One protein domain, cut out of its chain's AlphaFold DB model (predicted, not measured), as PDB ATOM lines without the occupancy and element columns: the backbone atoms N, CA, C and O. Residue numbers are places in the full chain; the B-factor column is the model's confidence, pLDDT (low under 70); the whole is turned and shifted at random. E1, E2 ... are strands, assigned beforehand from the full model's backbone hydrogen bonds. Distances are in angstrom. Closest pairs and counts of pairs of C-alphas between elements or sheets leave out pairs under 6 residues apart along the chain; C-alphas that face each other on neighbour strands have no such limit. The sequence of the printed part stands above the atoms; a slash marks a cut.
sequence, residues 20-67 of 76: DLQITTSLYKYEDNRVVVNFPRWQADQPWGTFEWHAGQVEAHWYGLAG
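Overview. This is residues 20 to 67 of the 76 residues of an uncharacterized protein of Aeromonas hydrophila (UniProt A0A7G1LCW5). This is one small, gently twisted sheet of four strands, side by side in the order in which they come along the chain, with no named helix over either face. The strands run back and forth along the length; the link between E1 and E2 lies past one end of the sheet, and the link between E2 and E3 and the last residues, 63 to 67, lie toward the other end. The printed part has 48 residues with no named helix and four named strands, E1, E2, E3 and E4, in a wholly antiparallel sheet of order E1 - E2 - E3 - E4; the class is all strand, though under half of the residues, 22 of 48, are in named elements. The whole is loose, with a radius of gyration of the C-alphas of 12.2 A, and its outline is a rod spanning 38 by 17 by 9 A.

Along the chain. Find C-alpha 20 at (127.314, 119.435, 133.850); from there E1 runs through residues 20 to 24, 12.8 A from first to last C-alpha. Go on to C-alpha 34 at (132.570, 107.467, 137.322), where E2 begins; it takes residues 34 to 38 and is also 12.8 A long. E3 holds residues 49 to 54 and measures 16.6 A. E4 holds residues 57 to 62, again 16.6 A, and ends at C-alpha 62, at (121.015, 110.403, 123.443).

Arrangement. The four strands form a meander, each strand the antiparallel neighbour of the one before, and each successive pair is a hairpin. Start with the edge strand E1 beside E2, at 170 degrees between directions: the C-alphas of Ile 23 and Val 35 face each other at 4.6 A, and N 22 and O 36 are within hydrogen-bond range at 2.8 A. Next look at the inner strands E2 and E3, at 172 degrees: C-alphas 36 and 52 face each other at 4.4 A, and N 37 and O 51 are 2.8 A apart. E3 and the other edge strand, E4, stand at 176 degrees; C-alphas 49 and 62 face each other at 4.3 A, and N 52 and O 59 are 2.8 A apart. E1 and E4 are apart. From edge to edge the strands' lines turn by 21 degrees, and the way across the sheet turns by 5 degrees.

Size, cuts and confidence. The two C-alphas farthest apart, those of Tyr 28 and Leu 65, are 38.8 A from each other. The printed part has no cut. The link from E3 to E4, two residues, is tight; those from E1 to E2, nine residues, and from E2 to E3, ten residues, are short. Mean pLDDT of the printed part is 80.5; look for values under 70 at residue 27, residues 30 to 31 and residue 44.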
ATOM      1  N   ASP A  20     127.154 119.815 132.455       84.50
ATOM      2  CA  ASP A  20     127.314 119.435 133.850       84.50
ATOM      3  C   ASP A  20     128.210 118.188 133.930       84.50
ATOM      4  O   ASP A  20     127.905 117.141 133.351       84.50
ATOM      5  N   LEU A  21     129.358 118.344 134.592       83.06
ATOM      6  CA  LEU A  21     130.409 117.340 134.732       83.06
ATOM      7  C   LEU A  21     130.407 116.820 136.169       83.06
ATOM      8  O   LEU A  21     130.907 117.478 137.082       83.06
ATOM      9  N   GLN A  22     129.890 115.613 136.368       82.75
ATOM     10  CA  GLN A  22     129.870 114.956 137.669       82.75
ATOM     11  C   GLN A  22     130.960 113.894 137.713       82.75
ATOM     12  O   GLN A  22     130.873 112.847 137.072       82.75
ATOM     13  N   ILE A  23     132.005 114.172 138.484       81.88
ATOM     14  CA  ILE A  23     133.113 113.247 138.701       81.88
ATOM     15  C   ILE A  23     132.934 112.660 140.097       81.88
ATOM     16  O   ILE A  23     133.070 113.362 141.096       81.88
ATOM     17  N   THR A  24     132.619 111.371 140.169       79.12
ATOM     18  CA  THR A  24     132.626 110.625 141.429       79.12
ATOM     19  C   THR A  24     133.901 109.804 141.461       79.12
ATOM     20  O   THR A  24     134.104 108.946 140.605       79.12
ATOM     21  N   THR A  25     134.774 110.072 142.429       77.88
ATOM     22  CA  THR A  25     135.959 109.250 142.675       77.88
ATOM     23  C   THR A  25     135.935 108.716 144.097       77.88
ATOM     24  O   THR A  25     135.564 109.415 145.040       77.88
ATOM     25  N   SER A  26     136.323 107.458 144.258       72.56
ATOM     26  CA  SER A  26     136.445 106.791 145.546       72.56
ATOM     27  C   SER A  26     137.804 106.111 145.626       72.56
ATOM     28  O   SER A  26     138.169 105.313 144.766       72.56
ATOM     29  N   LEU A  27     138.563 106.416 146.684       67.25
ATOM     30  CA  LEU A  27     139.877 105.804 146.920       67.25
ATOM     31  C   LEU A  27     139.781 104.302 147.233       67.25
ATOM     32  O   LEU A  27     140.733 103.563 147.014       67.25
ATOM     33  N   TYR A  28     138.648 103.868 147.787       70.19
ATOM     34  CA  TYR A  28     138.457 102.506 148.295       70.19
ATOM     35  C   TYR A  28     137.622 101.628 147.365       70.19
ATOM     36  O   TYR A  28     137.703 100.406 147.448       70.19
ATOM     37  N   LYS A  29     136.823 102.236 146.486       70.75
ATOM     38  CA  LYS A  29     135.957 101.531 145.540       70.75
ATOM     39  C   LYS A  29     136.189 102.076 144.143       70.75
ATOM     40  O   LYS A  29     135.447 102.921 143.660       70.75
ATOM     41  N   TYR A  30     137.246 101.587 143.506       66.75
ATOM     42  CA  TYR A  30     137.606 101.997 142.150       66.75
ATOM     43  C   TYR A  30     136.522 101.672 141.113       66.75
ATOM     44  O   TYR A  30     136.437 102.354 140.098       66.75
ATOM     45  N   GLU A  31     135.687 100.670 141.390       68.88
ATOM     46  CA  GLU A  31     134.512 100.294 140.591       68.88
ATOM     47  C   GLU A  31     133.457 101.415 140.549       68.88
ATOM     48  O   GLU A  31     132.791 101.608 139.534       68.88
ATOM     49  N   ASP A  32     133.377 102.217 141.616       71.38
ATOM     50  CA  ASP A  32     132.450 103.346 141.730       71.38
ATOM     51  C   ASP A  32     133.014 104.633 141.097       71.38
ATOM     52  O   ASP A  32     132.350 105.674 141.102       71.38
ATOM     53  N   ASN A  33     134.243 104.594 140.559       80.81
ATOM     54  CA  ASN A  33     134.810 105.735 139.853       80.81
ATOM     55  C   ASN A  33     134.044 105.953 138.556       80.81
ATOM     56  O   ASN A  33     134.119 105.137 137.633       80.81
ATOM     57  N   ARG A  34     133.363 107.093 138.482       83.88
ATOM     58  CA  ARG A  34     132.570 107.467 137.322       83.88
ATOM     59  C   ARG A  34     132.724 108.918 136.946       83.88
ATOM     60  O   ARG A  34     132.871 109.799 137.795       83.88
ATOM     61  N   VAL A  35     132.640 109.156 135.652       86.25
ATOM     62  CA  VAL A  35     132.571 110.480 135.057       86.25
ATOM     63  C   VAL A  35     131.286 110.538 134.257       86.25
ATOM     64  O   VAL A  35     131.136 109.821 133.272       86.25
ATOM     65  N   VAL A  36     130.366 111.398 134.677       85.88
ATOM     66  CA  VAL A  36     129.104 111.645 133.985       85.88
ATOM     67  C   VAL A  36     129.149 113.045 133.391       85.88
ATOM     68  O   VAL A  36     129.407 114.023 134.090       85.88
ATOM     69  N   VAL A  37     128.899 113.143 132.093       87.75
ATOM     70  CA  VAL A  37     128.805 114.391 131.339       87.75
ATOM     71  C   VAL A  37     127.371 114.536 130.858       87.75
ATOM     72  O   VAL A  37     126.906 113.762 130.023       87.75
ATOM     73  N   ASN A  38     126.664 115.537 131.367       87.62
ATOM     74  CA  ASN A  38     125.309 115.872 130.949       87.62
ATOM     75  C   ASN A  38     125.363 117.046 129.971       87.62
ATOM     76  O   ASN A  38     125.725 118.161 130.348       87.62
ATOM     77  N   PHE A  39     125.001 116.805 128.709       86.75
ATOM     78  CA  PHE A  39     125.068 117.835 127.678       86.75
ATOM     79  C   PHE A  39     123.991 118.910 127.875       86.75
ATOM     80  O   PHE A  39     122.814 118.573 128.066       86.75
ATOM     81  N   PRO A  40     124.365 120.198 127.775       79.38
ATOM     82  CA  PRO A  40     123.511 121.305 128.168       79.38
ATOM     83  C   PRO A  40     122.297 121.413 127.254       79.38
ATOM     84  O   PRO A  40     122.411 121.457 126.027       79.38
ATOM     85  N   ARG A  41     121.119 121.517 127.866       81.50
ATOM     86  CA  ARG A  41     119.869 121.901 127.207       81.50
ATOM     87  C   ARG A  41     119.380 123.214 127.802       81.50
ATOM     88  O   ARG A  41     119.693 123.540 128.938       81.50
ATOM     89  N   TRP A  42     118.548 123.925 127.042       75.88
ATOM     90  CA  TRP A  42     117.748 125.053 127.534       75.88
ATOM     91  C   TRP A  42     117.074 124.766 128.890       75.88
ATOM     92  O   TRP A  42     117.025 125.637 129.751       75.88
ATOM     93  N   GLN A  43     116.583 123.539 129.089       75.50
ATOM     94  CA  GLN A  43     116.019 123.085 130.352       75.50
ATOM     95  C   GLN A  43     117.084 122.300 131.124       75.50
ATOM     96  O   GLN A  43     117.403 121.175 130.743       75.50
ATOM     97  N   ALA A  44     117.623 122.900 132.190       67.44
ATOM     98  CA  ALA A  44     118.744 122.355 132.963       67.44
ATOM     99  C   ALA A  44     118.493 120.925 133.480       67.44
ATOM    100  O   ALA A  44     119.395 120.095 133.456       67.44
ATOM    101  N   ASP A  45     117.248 120.608 133.846       72.38
ATOM    102  CA  ASP A  45     116.869 119.289 134.374       72.38
ATOM    103  C   ASP A  45     116.764 118.187 133.302       72.38
ATOM    104  O   ASP A  45     116.574 117.014 133.625       72.38
ATOM    105  N   GLN A  46     116.840 118.538 132.014       79.62
ATOM    106  CA  GLN A  46     116.668 117.598 130.905       79.62
ATOM    107  C   GLN A  46     117.819 117.719 129.904       79.62
ATOM    108  O   GLN A  46     117.658 118.385 128.883       79.62
ATOM    109  N   PRO A  47     118.967 117.064 130.122       83.38
ATOM    110  CA  PRO A  47     120.062 117.117 129.161       83.38
ATOM    111  C   PRO A  47     119.654 116.516 127.804       83.38
ATOM    112  O   PRO A  47     118.792 115.634 127.731       83.38
ATOM    113  N   TRP A  48     120.288 116.976 126.719       85.50
ATOM    114  CA  TRP A  48     120.100 116.395 125.373       85.50
ATOM    115  C   TRP A  48     120.651 114.971 125.280       85.50
ATOM    116  O   TRP A  48     120.132 114.127 124.552       85.50
ATOM    117  N   GLY A  49     121.708 114.708 126.039       86.19
ATOM    118  CA  GLY A  49     122.347 113.412 126.133       86.19
ATOM    119  C   GLY A  49     123.244 113.342 127.355       86.19
ATOM    120  O   GLY A  49     123.604 114.367 127.940       86.19
ATOM    121  N   THR A  50     123.613 112.124 127.709       88.69
ATOM    122  CA  THR A  50     124.523 111.832 128.806       88.69
ATOM    123  C   THR A  50     125.598 110.891 128.325       88.69
ATOM    124  O   THR A  50     125.319 109.909 127.639       88.69
ATOM    125  N   PHE A  51     126.828 111.212 128.681       88.69
ATOM    126  CA  PHE A  51     127.965 110.336 128.509       88.69
ATOM    127  C   PHE A  51     128.451 109.930 129.892       88.69
ATOM    128  O   PHE A  51     128.852 110.782 130.678       88.69
ATOM    129  N   GLU A  52     128.376 108.647 130.197       88.81
ATOM    130  CA  GLU A  52     128.776 108.070 131.469       88.81
ATOM    131  C   GLU A  52     129.934 107.108 131.219       88.81
ATOM    132  O   GLU A  52     129.890 106.224 130.363       88.81
ATOM    133  N   TRP A  53     131.025 107.338 131.932       87.75
ATOM    134  CA  TRP A  53     132.233 106.543 131.849       87.75
ATOM    135  C   TRP A  53     132.553 105.993 133.228       87.75
ATOM    136  O   TRP A  53     132.653 106.753 134.188       87.75
ATOM    137  N   HIS A  54     132.745 104.683 133.303       85.69
ATOM    138  CA  HIS A  54     133.157 103.952 134.493       85.69
ATOM    139  C   HIS A  54     134.399 103.121 134.192       85.69
ATOM    140  O   HIS A  54     134.735 102.861 133.032       85.69
ATOM    141  N   ALA A  55     135.069 102.646 135.240       76.38
ATOM    142  CA  ALA A  55     136.172 101.702 135.115       76.38
ATOM    143  C   ALA A  55     135.715 100.391 134.430       76.38
ATOM    144  O   ALA A  55     135.263  99.456 135.080       76.38
ATOM    145  N   GLY A  56     135.838 100.333 133.100       75.06
ATOM    146  CA  GLY A  56     135.483  99.174 132.273       75.06
ATOM    147  C   GLY A  56     134.167  99.287 131.495       75.06
ATOM    148  O   GLY A  56     133.868  98.381 130.719       75.06
ATOM    149  N   GLN A  57     133.407 100.379 131.637       82.00
ATOM    150  CA  GLN A  57     132.150 100.587 130.907       82.00
ATOM    151  C   GLN A  57     132.026 102.014 130.378       82.00
ATOM    152  O   GLN A  57     132.451 102.979 131.011       82.00
ATOM    153  N   VAL A  58     131.450 102.134 129.185       86.12
ATOM    154  CA  VAL A  58     131.158 103.415 128.542       86.12
ATOM    155  C   VAL A  58     129.720 103.375 128.068       86.12
ATOM    156  O   VAL A  58     129.368 102.544 127.232       86.12
ATOM    157  N   GLU A  59     128.910 104.290 128.578       88.00
ATOM    158  CA  GLU A  59     127.515 104.442 128.205       88.00
ATOM    159  C   GLU A  59     127.296 105.824 127.597       88.00
ATOM    160  O   GLU A  59     127.644 106.857 128.165       88.00
ATOM    161  N   ALA A  60     126.716 105.850 126.403       87.25
ATOM    162  CA  ALA A  60     126.348 107.081 125.727       87.25
ATOM    163  C   ALA A  60     124.856 107.030 125.423       87.25
ATOM    164  O   ALA A  60     124.397 106.230 124.609       87.25
ATOM    165  N   HIS A  61     124.103 107.908 126.073       87.06
ATOM    166  CA  HIS A  61     122.665 108.017 125.910       87.06
ATOM    167  C   HIS A  61     122.315 109.334 125.233       87.06
ATOM    168  O   HIS A  61     122.664 110.414 125.707       87.06
ATOM    169  N   TRP A  62     121.588 109.249 124.122       86.56
ATOM    170  CA  TRP A  62     121.015 110.403 123.443       86.56
ATOM    171  C   TRP A  62     119.508 110.420 123.662       86.56
ATOM    172  O   TRP A  62     118.814 109.479 123.285       86.56
ATOM    173  N   TYR A  63     118.994 111.497 124.253       83.75
ATOM    174  CA  TYR A  63     117.576 111.615 124.598       83.75
ATOM    175  C   TYR A  63     116.755 112.391 123.555       83.75
ATOM    176  O   TYR A  63     115.538 112.538 123.689       83.75
ATOM    177  N   GLY A  64     117.402 112.893 122.499       79.44
ATOM    178  CA  GLY A  64     116.745 113.635 121.425       79.44
ATOM    179  C   GLY A  64     115.965 114.856 121.919       79.44
ATOM    180  O   GLY A  64     116.300 115.477 122.925       79.44
ATOM    181  N   LEU A  65     114.898 115.207 121.197       79.31
ATOM    182  CA  LEU A  65     114.047 116.357 121.528       79.31
ATOM    183  C   LEU A  65     113.166 116.126 122.765       79.31
ATOM    184  O   LEU A  65     112.644 117.089 123.325       79.31
ATOM    185  N   ALA A  66     112.990 114.874 123.192       76.75
ATOM    186  CA  ALA A  66     112.196 114.541 124.370       76.75
ATOM    187  C   ALA A  66     112.934 114.885 125.676       76.75
ATOM    188  O   ALA A  66     112.291 115.240 126.660       76.75
ATOM    189  N   GLY A  67     114.274 114.872 125.663       74.00
ATOM    190  CA  GLY A  67     115.084 115.018 126.873       74.00
ATOM    191  C   GLY A  67     115.069 113.758 127.731       74.00
ATOM    192  O   GLY A  67     114.312 112.821 127.469       74.00
TER     193      GLY A  67